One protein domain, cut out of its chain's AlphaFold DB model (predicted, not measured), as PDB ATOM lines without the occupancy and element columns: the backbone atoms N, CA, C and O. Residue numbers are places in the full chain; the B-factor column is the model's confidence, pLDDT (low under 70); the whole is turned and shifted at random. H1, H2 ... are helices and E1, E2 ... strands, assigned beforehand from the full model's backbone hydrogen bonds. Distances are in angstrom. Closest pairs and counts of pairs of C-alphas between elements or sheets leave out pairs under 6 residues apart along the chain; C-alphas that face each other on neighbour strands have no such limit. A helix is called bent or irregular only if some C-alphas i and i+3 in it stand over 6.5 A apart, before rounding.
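What this domain is: This is residues 795 to 926 of the 928 residues of an uncharacterized protein of Massilia flava (UniProt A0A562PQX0). One long helix, H2, runs along most of the length of the domain, and the other named elements lie along one side of it. H1 folds back steeply on its first half, short H3 crosses it near the middle with the small hairpin E2 and E3 next to H3, and a three-stranded sheet lies under its last turns at one end. The 132 printed residues have three named helices and five named strands, in the order H1 H2 E1 H3 E2 E3 E4 E5, class mixed. The larger sheet has the order E4 E1 E5, E4 parallel and E5 antiparallel to E1, and the hairpin is antiparallel. The whole is compact, with a radius of gyration of the C-alphas of 14.7 A, but elongated, 52 by 31 by 22 A.

How they stand to each other: After residues 795 to 806, H1, residues 807 to 825, has a kink of 26 degrees near residue 819 and is irregular, with C-alphas 819 and 822 7.0 A apart. H2, residues 829 to 857, touches H1 with residues 831 to 842 alone, at a steep tilt of 45 degrees, opposite ways; the closest C-alphas, of Leu 823 and Gly 835, are 4.4 A apart. H2 is on the sheet of E1, residues 862 to 868, E4, residues 911 to 914, and E5, residues 921 to 925. Its height over the sheet is 11.0 A, and it lies over E1, along the strands at 4 degrees on the local plane. N 866 and O 922 of E1 and E5 are within hydrogen-bond range at 2.8 A, and N 912 and O 865 of E4 and E1 at 3.0 A. H3, residues 882 to 889, touches H2 about perpendicular at 74 degrees; the closest C-alphas are those of Val 846 and Leu 887, 5.8 A apart. H2 and H3 on one face of the sheet make two layers, helices over strands. The hairpin of E2, residues 891 to 894, and E3, residues 897 to 900, has N 894 and O 897 at 2.8 A. The closest C-alphas of H3 and E2 are those of Leu 886 and Val 892, 5.5 A apart, and those of H1 and E2 are Lys 819 and Val 894, 6.6 A apart. Every O i to N i+4 pair is within hydrogen-bond range in H2 and H3, and 10 of 15 in H1.

Where its parts are: H1 begins at C-alpha 807, (42.591, -33.960, -0.387), and is 30.0 A long. H2 is 41.5 A long and ends at C-alpha 857, (51.451, -18.713, -10.548). E1 measures 17.4 A and E5 13.2 A, and E5 ends at C-alpha 925, (57.303, -18.190, -2.457).

The domain as a whole: The C-alphas farthest apart are those of Asp 828 and Ser 926, 52.2 A. The printed part has no cut. The link from E1 to H3, 13 residues, is long. Mean pLDDT of the printed part is 94.1, and no printed residue is under 70.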
ATOM      1  N   HIS A 795      42.672 -28.805  -3.573       95.56
ATOM      2  CA  HIS A 795      42.490 -28.942  -5.011       95.56
ATOM      3  C   HIS A 795      41.577 -27.856  -5.598       95.56
ATOM      4  O   HIS A 795      40.543 -27.509  -5.033       95.56
ATOM      5  N   PHE A 796      41.885 -27.411  -6.819       96.69
ATOM      6  CA  PHE A 796      41.013 -26.505  -7.582       96.69
ATOM      7  C   PHE A 796      39.721 -27.164  -8.095       96.69
ATOM      8  O   PHE A 796      38.846 -26.483  -8.625       96.69
ATOM      9  N   TYR A 797      39.596 -28.487  -7.958       97.06
ATOM     10  CA  TYR A 797      38.415 -29.258  -8.337       97.06
ATOM     11  C   TYR A 797      38.108 -30.308  -7.272       97.06
ATOM     12  O   TYR A 797      38.998 -31.067  -6.889       97.06
ATOM     13  N   THR A 798      36.845 -30.376  -6.844       96.44
ATOM     14  CA  THR A 798      36.351 -31.400  -5.911       96.44
ATOM     15  C   THR A 798      35.497 -32.408  -6.666       96.44
ATOM     16  O   THR A 798      34.465 -32.046  -7.228       96.44
ATOM     17  N   PHE A 799      35.917 -33.669  -6.678       96.88
ATOM     18  CA  PHE A 799      35.142 -34.760  -7.255       96.88
ATOM     19  C   PHE A 799      33.897 -35.052  -6.418       96.88
ATOM     20  O   PHE A 799      33.905 -34.959  -5.189       96.88
ATOM     21  N   SER A 800      32.826 -35.471  -7.090       94.44
ATOM     22  CA  SER A 800      31.600 -35.878  -6.407       94.44
ATOM     23  C   SER A 800      31.869 -37.034  -5.434       94.44
ATOM     24  O   SER A 800      32.518 -38.027  -5.777       94.44
ATOM     25  N   GLY A 801      31.384 -36.895  -4.197       91.62
ATOM     26  CA  GLY A 801      31.581 -37.879  -3.132       91.62
ATOM     27  C   GLY A 801      33.000 -37.935  -2.552       91.62
ATOM     28  O   GLY A 801      33.329 -38.929  -1.895       91.62
ATOM     29  N   ALA A 802      33.854 -36.943  -2.818       92.50
ATOM     30  CA  ALA A 802      35.069 -36.712  -2.039       92.50
ATOM     31  C   ALA A 802      34.733 -36.010  -0.711       92.50
ATOM     32  O   ALA A 802      33.828 -35.176  -0.668       92.50
ATOM     33  N   ASN A 803      35.466 -36.330   0.361       86.19
ATOM     34  CA  ASN A 803      35.431 -35.547   1.596       86.19
ATOM     35  C   ASN A 803      36.132 -34.193   1.348       86.19
ATOM     36  O   ASN A 803      37.317 -34.213   1.011       86.19
ATOM     37  N   PRO A 804      35.446 -33.040   1.496       85.62
ATOM     38  CA  PRO A 804      36.043 -31.723   1.258       85.62
ATOM     39  C   PRO A 804      37.186 -31.376   2.224       85.62
ATOM     40  O   PRO A 804      38.006 -30.525   1.897       85.62
ATOM     41  N   ASP A 805      37.280 -32.064   3.364       83.06
ATOM     42  CA  ASP A 805      38.348 -31.883   4.351       83.06
ATOM     43  C   ASP A 805      39.519 -32.860   4.153       83.06
ATOM     44  O   ASP A 805      40.429 -32.908   4.974       83.06
ATOM     45  N   SER A 806      39.519 -33.658   3.074       85.06
ATOM     46  CA  SER A 806      40.590 -34.612   2.767       85.06
ATOM     47  C   SER A 806      40.956 -34.574   1.289       85.06
ATOM     48  O   SER A 806      40.280 -35.150   0.427       85.06
ATOM     49  N   GLY A 807      42.095 -33.963   0.981       88.88
ATOM     50  CA  GLY A 807      42.591 -33.960  -0.387       88.88
ATOM     51  C   GLY A 807      42.981 -35.357  -0.891       88.88
ATOM     52  O   GLY A 807      42.803 -35.654  -2.074       88.88
ATOM     53  N   LEU A 808      43.336 -36.299  -0.005       85.75
ATOM     54  CA  LEU A 808      43.510 -37.704  -0.396       85.75
ATOM     55  C   LEU A 808      42.190 -38.327  -0.865       85.75
ATOM     56  O   LEU A 808      42.167 -39.058  -1.862       85.75
ATOM     57  N   SER A 809      41.080 -38.045  -0.174       89.06
ATOM     58  CA  SER A 809      39.763 -38.503  -0.621       89.06
ATOM     59  C   SER A 809      39.461 -37.994  -2.028       89.06
ATOM     60  O   SER A 809      38.916 -38.747  -2.837       89.06
ATOM     61  N   ASN A 810      39.822 -36.749  -2.331       95.12
ATOM     62  CA  ASN A 810      39.640 -36.160  -3.651       95.12
ATOM     63  C   ASN A 810      40.549 -36.805  -4.712       95.12
ATOM     64  O   ASN A 810      40.089 -37.163  -5.799       95.12
ATOM     65  N   TYR A 811      41.815 -37.047  -4.376       95.06
ATOM     66  CA  TYR A 811      42.763 -37.763  -5.226       95.06
ATOM     67  C   TYR A 811      42.310 -39.188  -5.572       95.06
ATOM     68  O   TYR A 811      42.341 -39.596  -6.735       95.06
ATOM     69  N   ARG A 812      41.835 -39.962  -4.591       93.50
ATOM     70  CA  ARG A 812      41.348 -41.329  -4.841       93.50
ATOM     71  C   ARG A 812      40.159 -41.343  -5.801       93.50
ATOM     72  O   ARG A 812      40.050 -42.254  -6.622       93.50
ATOM     73  N   ARG A 813      39.302 -40.315  -5.752       96.94
ATOM     74  CA  ARG A 813      38.234 -40.129  -6.746       96.94
ATOM     75  C   ARG A 813      38.799 -39.841  -8.137       96.94
ATOM     76  O   ARG A 813      38.354 -40.488  -9.080       96.94
ATOM     77  N   LEU A 814      39.811 -38.976  -8.267       97.75
ATOM     78  CA  LEU A 814      40.514 -38.750  -9.541       97.75
ATOM     79  C   LEU A 814      41.038 -40.065 -10.137       97.75
ATOM     80  O   LEU A 814      40.751 -40.376 -11.292       97.75
ATOM     81  N   VAL A 815      41.775 -40.853  -9.349       97.31
ATOM     82  CA  VAL A 815      42.342 -42.133  -9.800       97.31
ATOM     83  C   VAL A 815      41.243 -43.108 -10.223       97.31
ATOM     84  O   VAL A 815      41.357 -43.729 -11.280       97.31
ATOM     85  N   ALA A 816      40.161 -43.215  -9.445       97.31
ATOM     86  CA  ALA A 816      39.015 -44.049  -9.800       97.31
ATOM     87  C   ALA A 816      38.408 -43.632 -11.151       97.31
ATOM     88  O   ALA A 816      38.227 -44.483 -12.022       97.31
ATOM     89  N   ARG A 817      38.197 -42.327 -11.380       98.19
ATOM     90  CA  ARG A 817      37.687 -41.821 -12.664       98.19
ATOM     91  C   ARG A 817      38.639 -42.080 -13.830       98.19
ATOM     92  O   ARG A 817      38.191 -42.448 -14.912       98.19
ATOM     93  N   ILE A 818      39.952 -41.963 -13.634       98.25
ATOM     94  CA  ILE A 818      40.927 -42.298 -14.686       98.25
ATOM     95  C   ILE A 818      40.841 -43.789 -15.053       98.25
ATOM     96  O   ILE A 818      40.861 -44.138 -16.234       98.25
ATOM     97  N   LYS A 819      40.687 -44.677 -14.066       97.56
ATOM     98  CA  LYS A 819      40.540 -46.124 -14.304       97.56
ATOM     99  C   LYS A 819      39.233 -46.504 -15.005       97.56
ATOM    100  O   LYS A 819      39.171 -47.572 -15.606       97.56
ATOM    101  N   GLU A 820      38.224 -45.637 -14.974       98.25
ATOM    102  CA  GLU A 820      36.952 -45.806 -15.688       98.25
ATOM    103  C   GLU A 820      37.020 -45.358 -17.163       98.25
ATOM    104  O   GLU A 820      36.119 -45.685 -17.935       98.25
ATOM    105  N   LEU A 821      38.084 -44.675 -17.611       98.31
ATOM    106  CA  LEU A 821      38.209 -44.219 -19.007       98.31
ATOM    107  C   LEU A 821      38.072 -45.337 -20.060       98.31
ATOM    108  O   LEU A 821      37.392 -45.090 -21.063       98.31
ATOM    109  N   PRO A 822      38.621 -46.559 -19.867       98.25
ATOM    110  CA  PRO A 822      38.423 -47.670 -20.802       98.25
ATOM    111  C   PRO A 822      36.963 -48.072 -21.012       98.25
ATOM    112  O   PRO A 822      36.628 -48.607 -22.069       98.25
ATOM    113  N   LEU A 823      36.071 -47.768 -20.062       97.94
ATOM    114  CA  LEU A 823      34.648 -48.091 -20.175       97.94
ATOM    115  C   LEU A 823      33.964 -47.341 -21.331       97.94
ATOM    116  O   LEU A 823      32.932 -47.795 -21.814       97.94
ATOM    117  N   GLN A 824      34.559 -46.259 -21.853       97.38
ATOM    118  CA  GLN A 824      34.070 -45.552 -23.049       97.38
ATOM    119  C   GLN A 824      34.000 -46.439 -24.302       97.38
ATOM    120  O   GLN A 824      33.208 -46.163 -25.207       97.38
ATOM    121  N   ALA A 825      34.820 -47.493 -24.357       96.50
ATOM    122  CA  ALA A 825      34.830 -48.467 -25.443       96.50
ATOM    123  C   ALA A 825      33.815 -49.610 -25.241       96.50
ATOM    124  O   ALA A 825      33.688 -50.464 -26.118       96.50
ATOM    125  N   SER A 826      33.093 -49.644 -24.111       96.88
ATOM    126  CA  SER A 826      32.088 -50.675 -23.844       96.88
ATOM    127  C   SER A 826      30.935 -50.614 -24.849       96.88
ATOM    128  O   SER A 826      30.488 -49.538 -25.255       96.88
ATOM    129  N   THR A 827      30.432 -51.785 -25.234       97.31
ATOM    130  CA  THR A 827      29.216 -51.925 -26.043       97.31
ATOM    131  C   THR A 827      27.941 -51.818 -25.205       97.31
ATOM    132  O   THR A 827      26.886 -51.516 -25.760       97.31
ATOM    133  N   ASP A 828      28.026 -52.019 -23.885       97.88
ATOM    134  CA  ASP A 828      26.911 -51.820 -22.959       97.88
ATOM    135  C   ASP A 828      26.661 -50.314 -22.724       97.88
ATOM    136  O   ASP A 828      27.572 -49.614 -22.262       97.88
ATOM    137  N   PRO A 829      25.451 -49.787 -23.005       97.25
ATOM    138  CA  PRO A 829      25.165 -48.358 -22.890       97.25
ATOM    139  C   PRO A 829      25.380 -47.779 -21.490       97.25
ATOM    140  O   PRO A 829      25.864 -46.653 -21.376       97.25
ATOM    141  N   ALA A 830      25.048 -48.527 -20.431       96.94
ATOM    142  CA  ALA A 830      25.192 -48.049 -19.056       96.94
ATOM    143  C   ALA A 830      26.673 -47.916 -18.670       96.94
ATOM    144  O   ALA A 830      27.108 -46.860 -18.214       96.94
ATOM    145  N   THR A 831      27.470 -48.946 -18.953       97.19
ATOM    146  CA  THR A 831      28.922 -48.948 -18.734       97.19
ATOM    147  C   THR A 831      29.623 -47.866 -19.559       97.19
ATOM    148  O   THR A 831      30.493 -47.152 -19.055       97.19
ATOM    149  N   LYS A 832      29.216 -47.694 -20.822       97.75
ATOM    150  CA  LYS A 832      29.732 -46.628 -21.687       97.75
ATOM    151  C   LYS A 832      29.428 -45.241 -21.126       97.75
ATOM    152  O   LYS A 832      30.315 -44.386 -21.132       97.75
ATOM    153  N   ALA A 833      28.215 -45.025 -20.615       97.50
ATOM    154  CA  ALA A 833      27.835 -43.770 -19.975       97.50
ATOM    155  C   ALA A 833      28.699 -43.475 -18.738       97.50
ATOM    156  O   ALA A 833      29.133 -42.337 -18.567       97.50
ATOM    157  N   THR A 834      29.038 -44.489 -17.931       97.44
ATOM    158  CA  THR A 834      29.994 -44.347 -16.818       97.44
ATOM    159  C   THR A 834      31.365 -43.881 -17.305       97.44
ATOM    160  O   THR A 834      31.895 -42.901 -16.782       97.44
ATOM    161  N   GLY A 835      31.918 -44.510 -18.347       97.75
ATOM    162  CA  GLY A 835      33.204 -44.093 -18.918       97.75
ATOM    163  C   GLY A 835      33.186 -42.669 -19.485       97.75
ATOM    164  O   GLY A 835      34.154 -41.925 -19.333       97.75
ATOM    165  N   GLN A 836      32.079 -42.262 -20.111       97.94
ATOM    166  CA  GLN A 836      31.899 -40.900 -20.628       97.94
ATOM    167  C   GLN A 836      31.784 -39.864 -19.504       97.94
ATOM    168  O   GLN A 836      32.387 -38.793 -19.596       97.94
ATOM    169  N   ALA A 837      31.057 -40.183 -18.430       97.62
ATOM    170  CA  ALA A 837      30.964 -39.333 -17.246       97.62
ATOM    171  C   ALA A 837      32.333 -39.169 -16.569       97.62
ATOM    172  O   ALA A 837      32.732 -38.051 -16.248       97.62
ATOM    173  N   ALA A 838      33.094 -40.259 -16.443       97.94
ATOM    174  CA  ALA A 838      34.452 -40.224 -15.918       97.94
ATOM    175  C   ALA A 838      35.376 -39.345 -16.776       97.94
ATOM    176  O   ALA A 838      36.082 -38.491 -16.244       97.94
ATOM    177  N   ALA A 839      35.322 -39.474 -18.107       98.25
ATOM    178  CA  ALA A 839      36.083 -38.616 -19.016       98.25
ATOM    179  C   ALA A 839      35.730 -37.129 -18.860       98.25
ATOM    180  O   ALA A 839      36.624 -36.281 -18.879       98.25
ATOM    181  N   ALA A 840      34.447 -36.806 -18.666       98.06
ATOM    182  CA  ALA A 840      33.993 -35.439 -18.429       98.06
ATOM    183  C   ALA A 840      34.488 -34.877 -17.083       98.06
ATOM    184  O   ALA A 840      34.977 -33.747 -17.049       98.06
ATOM    185  N   GLU A 841      34.422 -35.654 -15.995       98.06
ATOM    186  CA  GLU A 841      34.924 -35.237 -14.676       98.06
ATOM    187  C   GLU A 841      36.450 -35.052 -14.674       98.06
ATOM    188  O   GLU A 841      36.941 -34.021 -14.215       98.06
ATOM    189  N   VAL A 842      37.218 -35.988 -15.252       98.50
ATOM    190  CA  VAL A 842      38.685 -35.849 -15.354       98.50
ATOM    191  C   VAL A 842      39.045 -34.642 -16.224       98.50
ATOM    192  O   VAL A 842      39.945 -33.878 -15.877       98.50
ATOM    193  N   LYS A 843      38.319 -34.407 -17.324       98.50
ATOM    194  CA  LYS A 843      38.496 -33.209 -18.156       98.50
ATOM    195  C   LYS A 843      38.237 -31.924 -17.367       98.50
ATOM    196  O   LYS A 843      39.027 -30.987 -17.469       98.50
ATOM    197  N   ALA A 844      37.164 -31.877 -16.578       98.44
ATOM    198  CA  ALA A 844      36.848 -30.733 -15.727       98.44
ATOM    199  C   ALA A 844      37.943 -30.494 -14.676       98.44
ATOM    200  O   ALA A 844      38.370 -29.353 -14.496       98.44
ATOM    201  N   TRP A 845      38.459 -31.562 -14.061       98.25
ATOM    202  CA  TRP A 845      39.600 -31.490 -13.149       98.25
ATOM    203  C   TRP A 845      40.857 -30.928 -13.823       98.25
ATOM    204  O   TRP A 845      41.491 -30.042 -13.246       98.25
ATOM    205  N   VAL A 846      41.203 -31.377 -15.042       98.56
ATOM    206  CA  VAL A 846      42.366 -30.842 -15.779       98.56
ATOM    207  C   VAL A 846      42.196 -29.342 -16.012       98.56
ATOM    208  O   VAL A 846      43.095 -28.568 -15.697       98.56
ATOM    209  N   LEU A 847      41.041 -28.916 -16.531       98.44
ATOM    210  CA  LEU A 847      40.792 -27.509 -16.852       98.44
ATOM    211  C   LEU A 847      40.808 -26.613 -15.607       98.44
ATOM    212  O   LEU A 847      41.451 -25.565 -15.622       98.44
ATOM    213  N   ALA A 848      40.151 -27.038 -14.526       98.25
ATOM    214  CA  ALA A 848      40.134 -26.303 -13.265       98.25
ATOM    215  C   ALA A 848      41.527 -26.230 -12.622       98.25
ATOM    216  O   ALA A 848      41.928 -25.168 -12.152       98.25
ATOM    217  N   SER A 849      42.289 -27.329 -12.656       98.12
ATOM    218  CA  SER A 849      43.655 -27.363 -12.126       98.12
ATOM    219  C   SER A 849      44.576 -26.421 -12.898       98.12
ATOM    220  O   SER A 849      45.252 -25.611 -12.276       98.12
ATOM    221  N   ARG A 850      44.554 -26.460 -14.239       98.38
ATOM    222  CA  ARG A 850      45.341 -25.541 -15.082       98.38
ATOM    223  C   ARG A 850      45.001 -24.081 -14.786       98.38
ATOM    224  O   ARG A 850      45.892 -23.308 -14.459       98.38
ATOM    225  N   ALA A 851      43.714 -23.727 -14.810       98.12
ATOM    226  CA  ALA A 851      43.266 -22.357 -14.564       98.12
ATOM    227  C   ALA A 851      43.624 -21.858 -13.152       98.12
ATOM    228  O   ALA A 851      44.033 -20.709 -12.981       98.12
ATOM    229  N   GLY A 852      43.486 -22.716 -12.139       97.50
ATOM    230  CA  GLY A 852      43.866 -22.393 -10.768       97.50
ATOM    231  C   GLY A 852      45.374 -22.206 -10.599       97.50
ATOM    232  O   GLY A 852      45.800 -21.229  -9.981       97.50
ATOM    233  N   ILE A 853      46.182 -23.090 -11.196       97.94
ATOM    234  CA  ILE A 853      47.644 -22.976 -11.178       97.94
ATOM    235  C   ILE A 853      48.084 -21.717 -11.914       97.94
ATOM    236  O   ILE A 853      48.868 -20.962 -11.354       97.94
ATOM    237  N   ASP A 854      47.548 -21.436 -13.105       98.06
ATOM    238  CA  ASP A 854      47.851 -20.213 -13.858       98.06
ATOM    239  C   ASP A 854      47.538 -18.962 -13.030       98.06
ATOM    240  O   ASP A 854      48.357 -18.043 -12.954       98.06
ATOM    241  N   LYS A 855      46.391 -18.949 -12.337       97.50
ATOM    242  CA  LYS A 855      45.999 -17.848 -11.451       97.50
ATOM    243  C   LYS A 855      46.988 -17.662 -10.299       97.50
ATOM    244  O   LYS A 855      47.430 -16.540 -10.080       97.50
ATOM    245  N   VAL A 856      47.329 -18.724  -9.563       96.88
ATOM    246  CA  VAL A 856      48.255 -18.637  -8.418       96.88
ATOM    247  C   VAL A 856      49.670 -18.300  -8.887       96.88
ATOM    248  O   VAL A 856      50.300 -17.400  -8.341       96.88
ATOM    249  N   ALA A 857      50.147 -18.955  -9.944       96.69
ATOM    250  CA  ALA A 857      51.451 -18.713 -10.548       96.69
ATOM    251  C   ALA A 857      51.611 -17.272 -11.051       96.69
ATOM    252  O   ALA A 857      52.724 -16.751 -11.030       96.69
ATOM    253  N   ALA A 858      50.535 -16.607 -11.478       96.62
ATOM    254  CA  ALA A 858      50.575 -15.210 -11.906       96.62
ATOM    255  C   ALA A 858      50.714 -14.208 -10.742       96.62
ATOM    256  O   ALA A 858      51.044 -13.044 -10.978       96.62
ATOM    257  N   ILE A 859      50.490 -14.625  -9.491       96.94
ATOM    258  CA  ILE A 859      50.623 -13.742  -8.331       96.94
ATOM    259  C   ILE A 859      52.108 -13.457  -8.076       96.94
ATOM    260  O   ILE A 859      52.930 -14.366  -7.933       96.94
ATOM    261  N   ALA A 860      52.456 -12.171  -7.977       95.19
ATOM    262  CA  ALA A 860      53.815 -11.739  -7.670       95.19
ATOM    263  C   ALA A 860      54.317 -12.386  -6.369       95.19
ATOM    264  O   ALA A 860      53.613 -12.405  -5.358       95.19
ATOM    265  N   GLY A 861      55.543 -12.908  -6.399       92.50
ATOM    266  CA  GLY A 861      56.150 -13.601  -5.264       92.50
ATOM    267  C   GLY A 861      55.952 -15.115  -5.246       92.50
ATOM    268  O   GLY A 861      56.598 -15.772  -4.443       92.50
ATOM    269  N   VAL A 862      55.121 -15.700  -6.118       95.19
ATOM    270  CA  VAL A 862      55.069 -17.165  -6.279       95.19
ATOM    271  C   VAL A 862      56.252 -17.621  -7.125       95.19
ATOM    272  O   VAL A 862      56.399 -17.179  -8.266       95.19
ATOM    273  N   ARG A 863      57.081 -18.506  -6.570       92.94
ATOM    274  CA  ARG A 863      58.195 -19.160  -7.263       92.94
ATOM    275  C   ARG A 863      57.697 -20.390  -8.017       92.94
ATOM    276  O   ARG A 863      57.877 -20.476  -9.225       92.94
ATOM    277  N   GLU A 864      57.030 -21.289  -7.302       93.50
ATOM    278  CA  GLU A 864      56.596 -22.596  -7.799       93.50
ATOM    279  C   GLU A 864      55.201 -22.939  -7.261       93.50
ATOM    280  O   GLU A 864      54.836 -22.584  -6.136       93.50
ATOM    281  N   VAL A 865      54.442 -23.675  -8.069       95.69
ATOM    282  CA  VAL A 865      53.228 -24.384  -7.670       95.69
ATOM    283  C   VAL A 865      53.472 -25.867  -7.927       95.69
ATOM    284  O   VAL A 865      53.416 -26.342  -9.064       95.69
ATOM    285  N   ASN A 866      53.782 -26.586  -6.855       93.75
ATOM    286  CA  ASN A 866      54.043 -28.011  -6.872       93.75
ATOM    287  C   ASN A 866      52.719 -28.770  -6.930       93.75
ATOM    288  O   ASN A 866      51.913 -28.682  -6.001       93.75
ATOM    289  N   TYR A 867      52.482 -29.506  -8.014       93.88
ATOM    290  CA  TYR A 867      51.283 -30.330  -8.144       93.88
ATOM    291  C   TYR A 867      51.453 -31.440  -9.177       93.88
ATOM    292  O   TYR A 867      52.419 -31.486  -9.920       93.88
ATOM    293  N   ILE A 868      50.519 -32.375  -9.155       93.19
ATOM    294  CA  ILE A 868      50.764 -33.806  -9.245       93.19
ATOM    295  C   ILE A 868      51.700 -34.297 -10.363       93.19
ATOM    296  O   ILE A 868      51.403 -34.220 -11.556       93.19
ATOM    297  N   ARG A 869      52.777 -34.988  -9.964       89.06
ATOM    298  CA  ARG A 869      53.524 -35.874 -10.872       89.06
ATOM    299  C   ARG A 869      52.802 -37.204 -11.091       89.06
ATOM    300  O   ARG A 869      52.589 -37.606 -12.228       89.06
ATOM    301  N   GLY A 870      52.400 -37.848 -10.003       86.88
ATOM    302  CA  GLY A 870      51.719 -39.140  -9.933       86.88
ATOM    303  C   GLY A 870      51.380 -39.435  -8.471       86.88
ATOM    304  O   GLY A 870      51.445 -38.536  -7.636       86.88
ATOM    305  N   GLY A 871      51.037 -40.674  -8.131       82.00
ATOM    306  CA  GLY A 871      50.786 -41.047  -6.737       82.00
ATOM    307  C   GLY A 871      50.402 -42.520  -6.566       82.00
ATOM    308  O   GLY A 871      50.392 -43.261  -7.558       82.00
ATOM    309  N   PRO A 872      50.121 -42.947  -5.322       77.62
ATOM    310  CA  PRO A 872      49.734 -44.316  -5.000       77.62
ATOM    311  C   PRO A 872      48.365 -44.677  -5.591       77.62
ATOM    312  O   PRO A 872      47.698 -43.864  -6.220       77.62
ATOM    313  N   ASP A 873      47.943 -45.931  -5.440       82.00
ATOM    314  CA  ASP A 873      46.680 -46.459  -5.982       82.00
ATOM    315  C   ASP A 873      46.563 -46.404  -7.523       82.00
ATOM    316  O   ASP A 873      45.572 -46.868  -8.090       82.00
ATOM    317  N   ALA A 874      47.589 -45.934  -8.239       85.62
ATOM    318  CA  ALA A 874      47.597 -45.749  -9.691       85.62
ATOM    319  C   ALA A 874      47.879 -47.031 -10.499       85.62
ATOM    320  O   ALA A 874      48.126 -46.958 -11.700       85.62
ATOM    321  N   ALA A 875      47.822 -48.216  -9.882       85.69
ATOM    322  CA  ALA A 875      47.986 -49.488 -10.588       85.69
ATOM    323  C   ALA A 875      47.045 -49.568 -11.808       85.69
ATOM    324  O   ALA A 875      45.836 -49.353 -11.678       85.69
ATOM    325  N   GLY A 876      47.615 -49.860 -12.980       89.19
ATOM    326  CA  GLY A 876      46.918 -49.832 -14.270       89.19
ATOM    327  C   GLY A 876      47.027 -48.506 -15.035       89.19
ATOM    328  O   GLY A 876      46.640 -48.463 -16.196       89.19
ATOM    329  N   ILE A 877      47.582 -47.442 -14.449       94.19
ATOM    330  CA  ILE A 877      47.895 -46.176 -15.132       94.19
ATOM    331  C   ILE A 877      49.398 -46.163 -15.446       94.19
ATOM    332  O   ILE A 877      50.221 -46.322 -14.547       94.19
ATOM    333  N   SER A 878      49.783 -46.019 -16.717       89.62
ATOM    334  CA  SER A 878      51.186 -46.195 -17.123       89.62
ATOM    335  C   SER A 878      52.050 -44.947 -16.892       89.62
ATOM    336  O   SER A 878      51.799 -43.884 -17.471       89.62
ATOM    337  N   GLY A 879      53.155 -45.138 -16.165       82.94
ATOM    338  CA  GLY A 879      54.204 -44.144 -15.909       82.94
ATOM    339  C   GLY A 879      54.089 -43.493 -14.528       82.94
ATOM    340  O   GLY A 879      52.994 -43.136 -14.101       82.94
ATOM    341  N   GLY A 880      55.220 -43.310 -13.837       78.12
ATOM    342  CA  GLY A 880      55.270 -42.623 -12.535       78.12
ATOM    343  C   GLY A 880      54.907 -41.131 -12.606       78.12
ATOM    344  O   GLY A 880      54.579 -40.515 -11.596       78.12
ATOM    345  N   ASP A 881      54.918 -40.560 -13.810       87.25
ATOM    346  CA  ASP A 881      54.619 -39.167 -14.152       87.25
ATOM    347  C   ASP A 881      53.231 -38.972 -14.797       87.25
ATOM    348  O   ASP A 881      52.984 -37.959 -15.460       87.25
ATOM    349  N   TRP A 882      52.312 -39.936 -14.650       94.56
ATOM    350  CA  TRP A 882      51.010 -39.902 -15.327       94.56
ATOM    351  C   TRP A 882      50.207 -38.621 -15.050       94.56
ATOM    352  O   TRP A 882      49.526 -38.126 -15.949       94.56
ATOM    353  N   GLY A 883      50.296 -38.065 -13.837       96.00
ATOM    354  CA  GLY A 883      49.585 -36.852 -13.423       96.00
ATOM    355  C   GLY A 883      50.116 -35.623 -14.149       96.00
ATOM    356  O   GLY A 883      49.336 -34.854 -14.715       96.00
ATOM    357  N   ARG A 884      51.447 -35.523 -14.259       95.38
ATOM    358  CA  ARG A 884      52.115 -34.489 -15.057       95.38
ATOM    359  C   ARG A 884      51.700 -34.594 -16.515       95.38
ATOM    360  O   ARG A 884      51.308 -33.591 -17.103       95.38
ATOM    361  N   ARG A 885      51.771 -35.792 -17.102       95.88
ATOM    362  CA  ARG A 885      51.411 -36.010 -18.511       95.88
ATOM    363  C   ARG A 885      49.959 -35.626 -18.773       95.88
ATOM    364  O   ARG A 885      49.686 -34.925 -19.750       95.88
ATOM    365  N   LEU A 886      49.051 -36.016 -17.882       98.00
ATOM    366  CA  LEU A 886      47.635 -35.684 -17.977       98.00
ATOM    367  C   LEU A 886      47.401 -34.170 -17.888       98.00
ATOM    368  O   LEU A 886      46.701 -33.620 -18.737       98.00
ATOM    369  N   LEU A 887      48.032 -33.477 -16.936       98.06
ATOM    370  CA  LEU A 887      47.932 -32.019 -16.820       98.06
ATOM    371  C   LEU A 887      48.565 -31.292 -18.005       98.06
ATOM    372  O   LEU A 887      47.954 -30.364 -18.519       98.06
ATOM    373  N   MET A 888      49.737 -31.703 -18.485       97.50
ATOM    374  CA  MET A 888      50.445 -30.992 -19.556       97.50
ATOM    375  C   MET A 888      49.898 -31.290 -20.949       97.50
ATOM    376  O   MET A 888      49.982 -30.435 -21.815       97.50
ATOM    377  N   THR A 889      49.330 -32.472 -21.194       98.00
ATOM    378  CA  THR A 889      48.947 -32.893 -22.560       98.00
ATOM    379  C   THR A 889      47.477 -33.269 -22.706       98.00
ATOM    380  O   THR A 889      46.988 -33.411 -23.822       98.00
ATOM    381  N   GLY A 890      46.758 -33.464 -21.595       97.94
ATOM    382  CA  GLY A 890      45.412 -34.034 -21.619       97.94
ATOM    383  C   GLY A 890      45.377 -35.535 -21.900       97.94
ATOM    384  O   GLY A 890      44.293 -36.067 -22.146       97.94
ATOM    385  N   ARG A 891      46.535 -36.209 -21.899       98.31
ATOM    386  CA  ARG A 891      46.670 -37.618 -22.278       98.31
ATOM    387  C   ARG A 891      47.116 -38.487 -21.117       98.31
ATOM    388  O   ARG A 891      47.974 -38.099 -20.327       98.31
ATOM    389  N   VAL A 892      46.578 -39.699 -21.070       97.81
ATOM    390  CA  VAL A 892      46.934 -40.726 -20.085       97.81
ATOM    391  C   VAL A 892      46.811 -42.114 -20.707       97.81
ATOM    392  O   VAL A 892      45.982 -42.337 -21.591       97.81
ATOM    393  N   THR A 893      47.634 -43.053 -20.252       97.50
ATOM    394  CA  THR A 893      47.570 -44.457 -20.670       97.50
ATOM    395  C   THR A 893      47.018 -45.288 -19.521       97.50
ATOM    396  O   THR A 893      47.560 -45.240 -18.417       97.50
ATOM    397  N   VAL A 894      45.957 -46.051 -19.774       97.44
ATOM    398  CA  VAL A 894      45.290 -46.905 -18.783       97.44
ATOM    399  C   VAL A 894      45.161 -48.311 -19.358       97.44
ATOM    400  O   VAL A 894      44.609 -48.491 -20.442       97.44
ATOM    401  N   ASN A 895      45.697 -49.309 -18.654       94.69
ATOM    402  CA  ASN A 895      45.742 -50.714 -19.065       94.69
ATOM    403  C   ASN A 895      46.277 -50.891 -20.501       94.69
ATOM    404  O   ASN A 895      45.721 -51.638 -21.303       94.69
ATOM    405  N   GLY A 896      47.329 -50.138 -20.848       94.06
ATOM    406  CA  GLY A 896      47.957 -50.146 -22.175       94.06
ATOM    407  C   GLY A 896      47.215 -49.359 -23.266       94.06
ATOM    408  O   GLY A 896      47.754 -49.197 -24.356       94.06
ATOM    409  N   SER A 897      46.016 -48.834 -22.990       97.19
ATOM    410  CA  SER A 897      45.240 -48.017 -23.935       97.19
ATOM    411  C   SER A 897      45.467 -46.526 -23.699       97.19
ATOM    412  O   SER A 897      45.451 -46.071 -22.558       97.19
ATOM    413  N   ASN A 898      45.656 -45.752 -24.768       97.50
ATOM    414  CA  ASN A 898      45.851 -44.303 -24.690       97.50
ATOM    415  C   ASN A 898      44.513 -43.558 -24.767       97.50
ATOM    416  O   ASN A 898      43.714 -43.814 -25.665       97.50
ATOM    417  N   PHE A 899      44.315 -42.587 -23.878       98.19
ATOM    418  CA  PHE A 899      43.147 -41.709 -23.845       98.19
ATOM    419  C   PHE A 899      43.594 -40.254 -23.990       98.19
ATOM    420  O   PHE A 899      44.549 -39.836 -23.337       98.19
ATOM    421  N   ASP A 900      42.899 -39.488 -24.834       98.00
ATOM    422  CA  ASP A 900      43.090 -38.045 -25.025       98.00
ATOM    423  C   ASP A 900      41.779 -37.328 -24.668       98.00
ATOM    424  O   ASP A 900      40.733 -37.595 -25.259       98.00
ATOM    425  N   LEU A 901      41.824 -36.434 -23.678       98.00
ATOM    426  CA  LEU A 901      40.653 -35.692 -23.194       98.00
ATOM    427  C   LEU A 901      40.315 -34.459 -24.053       98.00
ATOM    428  O   LEU A 901      39.385 -33.704 -23.731       98.00
ATOM    429  N   ALA A 902      41.062 -34.230 -25.139       97.44
ATOM    430  CA  ALA A 902      40.900 -33.103 -26.051       97.44
ATOM    431  C   ALA A 902      40.909 -31.755 -25.307       97.44
ATOM    432  O   ALA A 902      39.988 -30.941 -25.429       97.44
ATOM    433  N   VAL A 903      41.932 -31.561 -24.470       97.19
ATOM    434  CA  VAL A 903      42.221 -30.304 -23.750       97.19
ATOM    435  C   VAL A 903      43.519 -29.642 -24.220       97.19
ATOM    436  O   VAL A 903      43.876 -28.579 -23.723       97.19
ATOM    437  N   GLY A 904      44.221 -30.258 -25.177       97.19
ATOM    438  CA  GLY A 904      45.460 -29.738 -25.750       97.19
ATOM    439  C   GLY A 904      46.635 -29.703 -24.773       97.19
ATOM    440  O   GLY A 904      46.535 -30.119 -23.611       97.19
ATOM    441  N   ASN A 905      47.753 -29.178 -25.270       97.50
ATOM    442  CA  ASN A 905      48.949 -28.973 -24.467       97.50
ATOM    443  C   ASN A 905      48.803 -27.730 -23.580       97.50
ATOM    444  O   ASN A 905      48.182 -26.746 -23.974       97.50
ATOM    445  N   TRP A 906      49.398 -27.787 -22.397       98.06
ATOM    446  CA  TRP A 906      49.500 -26.693 -21.444       98.06
ATOM    447  C   TRP A 906      50.931 -26.629 -20.931       98.06
ATOM    448  O   TRP A 906      51.538 -27.661 -20.637       98.06
ATOM    449  N   ASP A 907      51.443 -25.411 -20.855       94.44
ATOM    450  CA  ASP A 907      52.779 -25.114 -20.378       94.44
ATOM    451  C   ASP A 907      52.694 -23.935 -19.412       94.44
ATOM    452  O   ASP A 907      52.111 -22.896 -19.726       94.44
ATOM    453  N   ASN A 908      53.251 -24.125 -18.223       95.31
ATOM    454  CA  ASN A 908      53.363 -23.104 -17.201       95.31
ATOM    455  C   ASN A 908      54.722 -23.280 -16.527       95.31
ATOM    456  O   ASN A 908      54.976 -24.287 -15.872       95.31
ATOM    457  N   GLN A 909      55.580 -22.274 -16.659       91.38
ATOM    458  CA  GLN A 909      56.963 -22.329 -16.177       91.38
ATOM    459  C   GLN A 909      57.094 -22.403 -14.648       91.38
ATOM    460  O   GLN A 909      58.174 -22.700 -14.149       91.38
ATOM    461  N   ARG A 910      56.022 -22.116 -13.898       92.62
ATOM    462  CA  ARG A 910      55.979 -22.222 -12.430       92.62
ATOM    463  C   ARG A 910      55.257 -23.480 -11.950       92.62
ATOM    464  O   ARG A 910      55.247 -23.733 -10.750       92.62
ATOM    465  N   TYR A 911      54.642 -24.256 -12.845       95.88
ATOM    466  CA  TYR A 911      54.101 -25.565 -12.499       95.88
ATOM    467  C   TYR A 911      55.246 -26.565 -12.344       95.88
ATOM    468  O   TYR A 911      56.004 -26.797 -13.285       95.88
ATOM    469  N   TRP A 912      55.340 -27.184 -11.168       91.25
ATOM    470  CA  TRP A 912      56.406 -28.130 -10.865       91.25
ATOM    471  C   TRP A 912      55.837 -29.507 -10.477       91.25
ATOM    472  O   TRP A 912      55.183 -29.648  -9.440       91.25
ATOM    473  N   PRO A 913      56.032 -30.551 -11.300       90.12
ATOM    474  CA  PRO A 913      55.500 -31.877 -11.019       90.12
ATOM    475  C   PRO A 913      56.267 -32.561  -9.886       90.12
ATOM    476  O   PRO A 913      57.411 -32.974 -10.071       90.12
ATOM    477  N   ARG A 914      55.620 -32.769  -8.734       85.50
ATOM    478  CA  ARG A 914      56.267 -33.344  -7.541       85.50
ATOM    479  C   ARG A 914      55.599 -34.636  -7.051       85.50
ATOM    480  O   ARG A 914      54.382 -34.802  -7.152       85.50
ATOM    481  N   VAL A 915      56.414 -35.578  -6.567       80.12
ATOM    482  CA  VAL A 915      55.963 -36.812  -5.890       80.12
ATOM    483  C   VAL A 915      55.461 -36.448  -4.492       80.12
ATOM    484  O   VAL A 915      56.033 -35.567  -3.868       80.12
ATOM    485  N   GLY A 916      54.391 -37.087  -4.013       78.00
ATOM    486  CA  GLY A 916      53.767 -36.766  -2.717       78.00
ATOM    487  C   GLY A 916      52.698 -35.669  -2.797       78.00
ATOM    488  O   GLY A 916      51.686 -35.751  -2.117       78.00
ATOM    489  N   GLN A 917      52.828 -34.742  -3.748       89.00
ATOM    490  CA  GLN A 917      51.932 -33.593  -3.976       89.00
ATOM    491  C   GLN A 917      50.679 -33.947  -4.804       89.00
ATOM    492  O   GLN A 917      50.343 -33.295  -5.796       89.00
ATOM    493  N   TYR A 918      50.027 -35.059  -4.464       89.19
ATOM    494  CA  TYR A 918      48.846 -35.564  -5.174       89.19
ATOM    495  C   TYR A 918      47.541 -35.363  -4.405       89.19
ATOM    496  O   TYR A 918      46.480 -35.434  -5.017       89.19
ATOM    497  N   HIS A 919      47.619 -35.124  -3.096       87.75
ATOM    498  CA  HIS A 919      46.489 -34.880  -2.197       87.75
ATOM    499  C   HIS A 919      46.404 -33.410  -1.756       87.75
ATOM    500  O   HIS A 919      45.520 -33.044  -1.000       87.75
ATOM    501  N   HIS A 920      47.303 -32.556  -2.231       92.25
ATOM    502  CA  HIS A 920      47.254 -31.107  -2.076       92.25
ATOM    503  C   HIS A 920      48.122 -30.470  -3.169       92.25
ATOM    504  O   HIS A 920      48.826 -31.172  -3.901       92.25
ATOM    505  N   LEU A 921      48.054 -29.148  -3.304       94.38
ATOM    506  CA  LEU A 921      49.035 -28.365  -4.054       94.38
ATOM    507  C   LEU A 921      49.945 -27.668  -3.060       94.38
ATOM    508  O   LEU A 921      49.433 -27.116  -2.099       94.38
ATOM    509  N   GLN A 922      51.244 -27.586  -3.307       93.44
ATOM    510  CA  GLN A 922      52.128 -26.756  -2.489       93.44
ATOM    511  C   GLN A 922      52.548 -25.511  -3.260       93.44
ATOM    512  O   GLN A 922      53.029 -25.590  -4.389       93.44
ATOM    513  N   VAL A 923      52.393 -24.349  -2.637       94.62
ATOM    514  CA  VAL A 923      52.879 -23.073  -3.160       94.62
ATOM    515  C   VAL A 923      54.175 -22.729  -2.452       94.62
ATOM    516  O   VAL A 923      54.235 -22.746  -1.225       94.62
ATOM    517  N   ARG A 924      55.200 -22.387  -3.233       92.00
ATOM    518  CA  ARG A 924      56.474 -21.879  -2.725       92.00
ATOM    519  C   ARG A 924      56.670 -20.441  -3.158       92.00
ATOM    520  O   ARG A 924      56.486 -20.101  -4.331       92.00
ATOM    521  N   LEU A 925      57.061 -19.600  -2.215       92.25
ATOM    522  CA  LEU A 925      57.303 -18.190  -2.457       92.25
ATOM    523  C   LEU A 925      58.769 -17.901  -2.838       92.25
ATOM    524  O   LEU A 925      59.668 -18.681  -2.544       92.25
ATOM    525  N   SER A 926      59.012 -16.792  -3.541       82.06
ATOM    526  CA  SER A 926      60.329 -16.391  -4.063       82.06
ATOM    527  C   SER A 926      61.124 -15.476  -3.127       82.06
ATOM    528  O   SER A 926      62.242 -15.109  -3.461       82.06
TER     529      SER A 926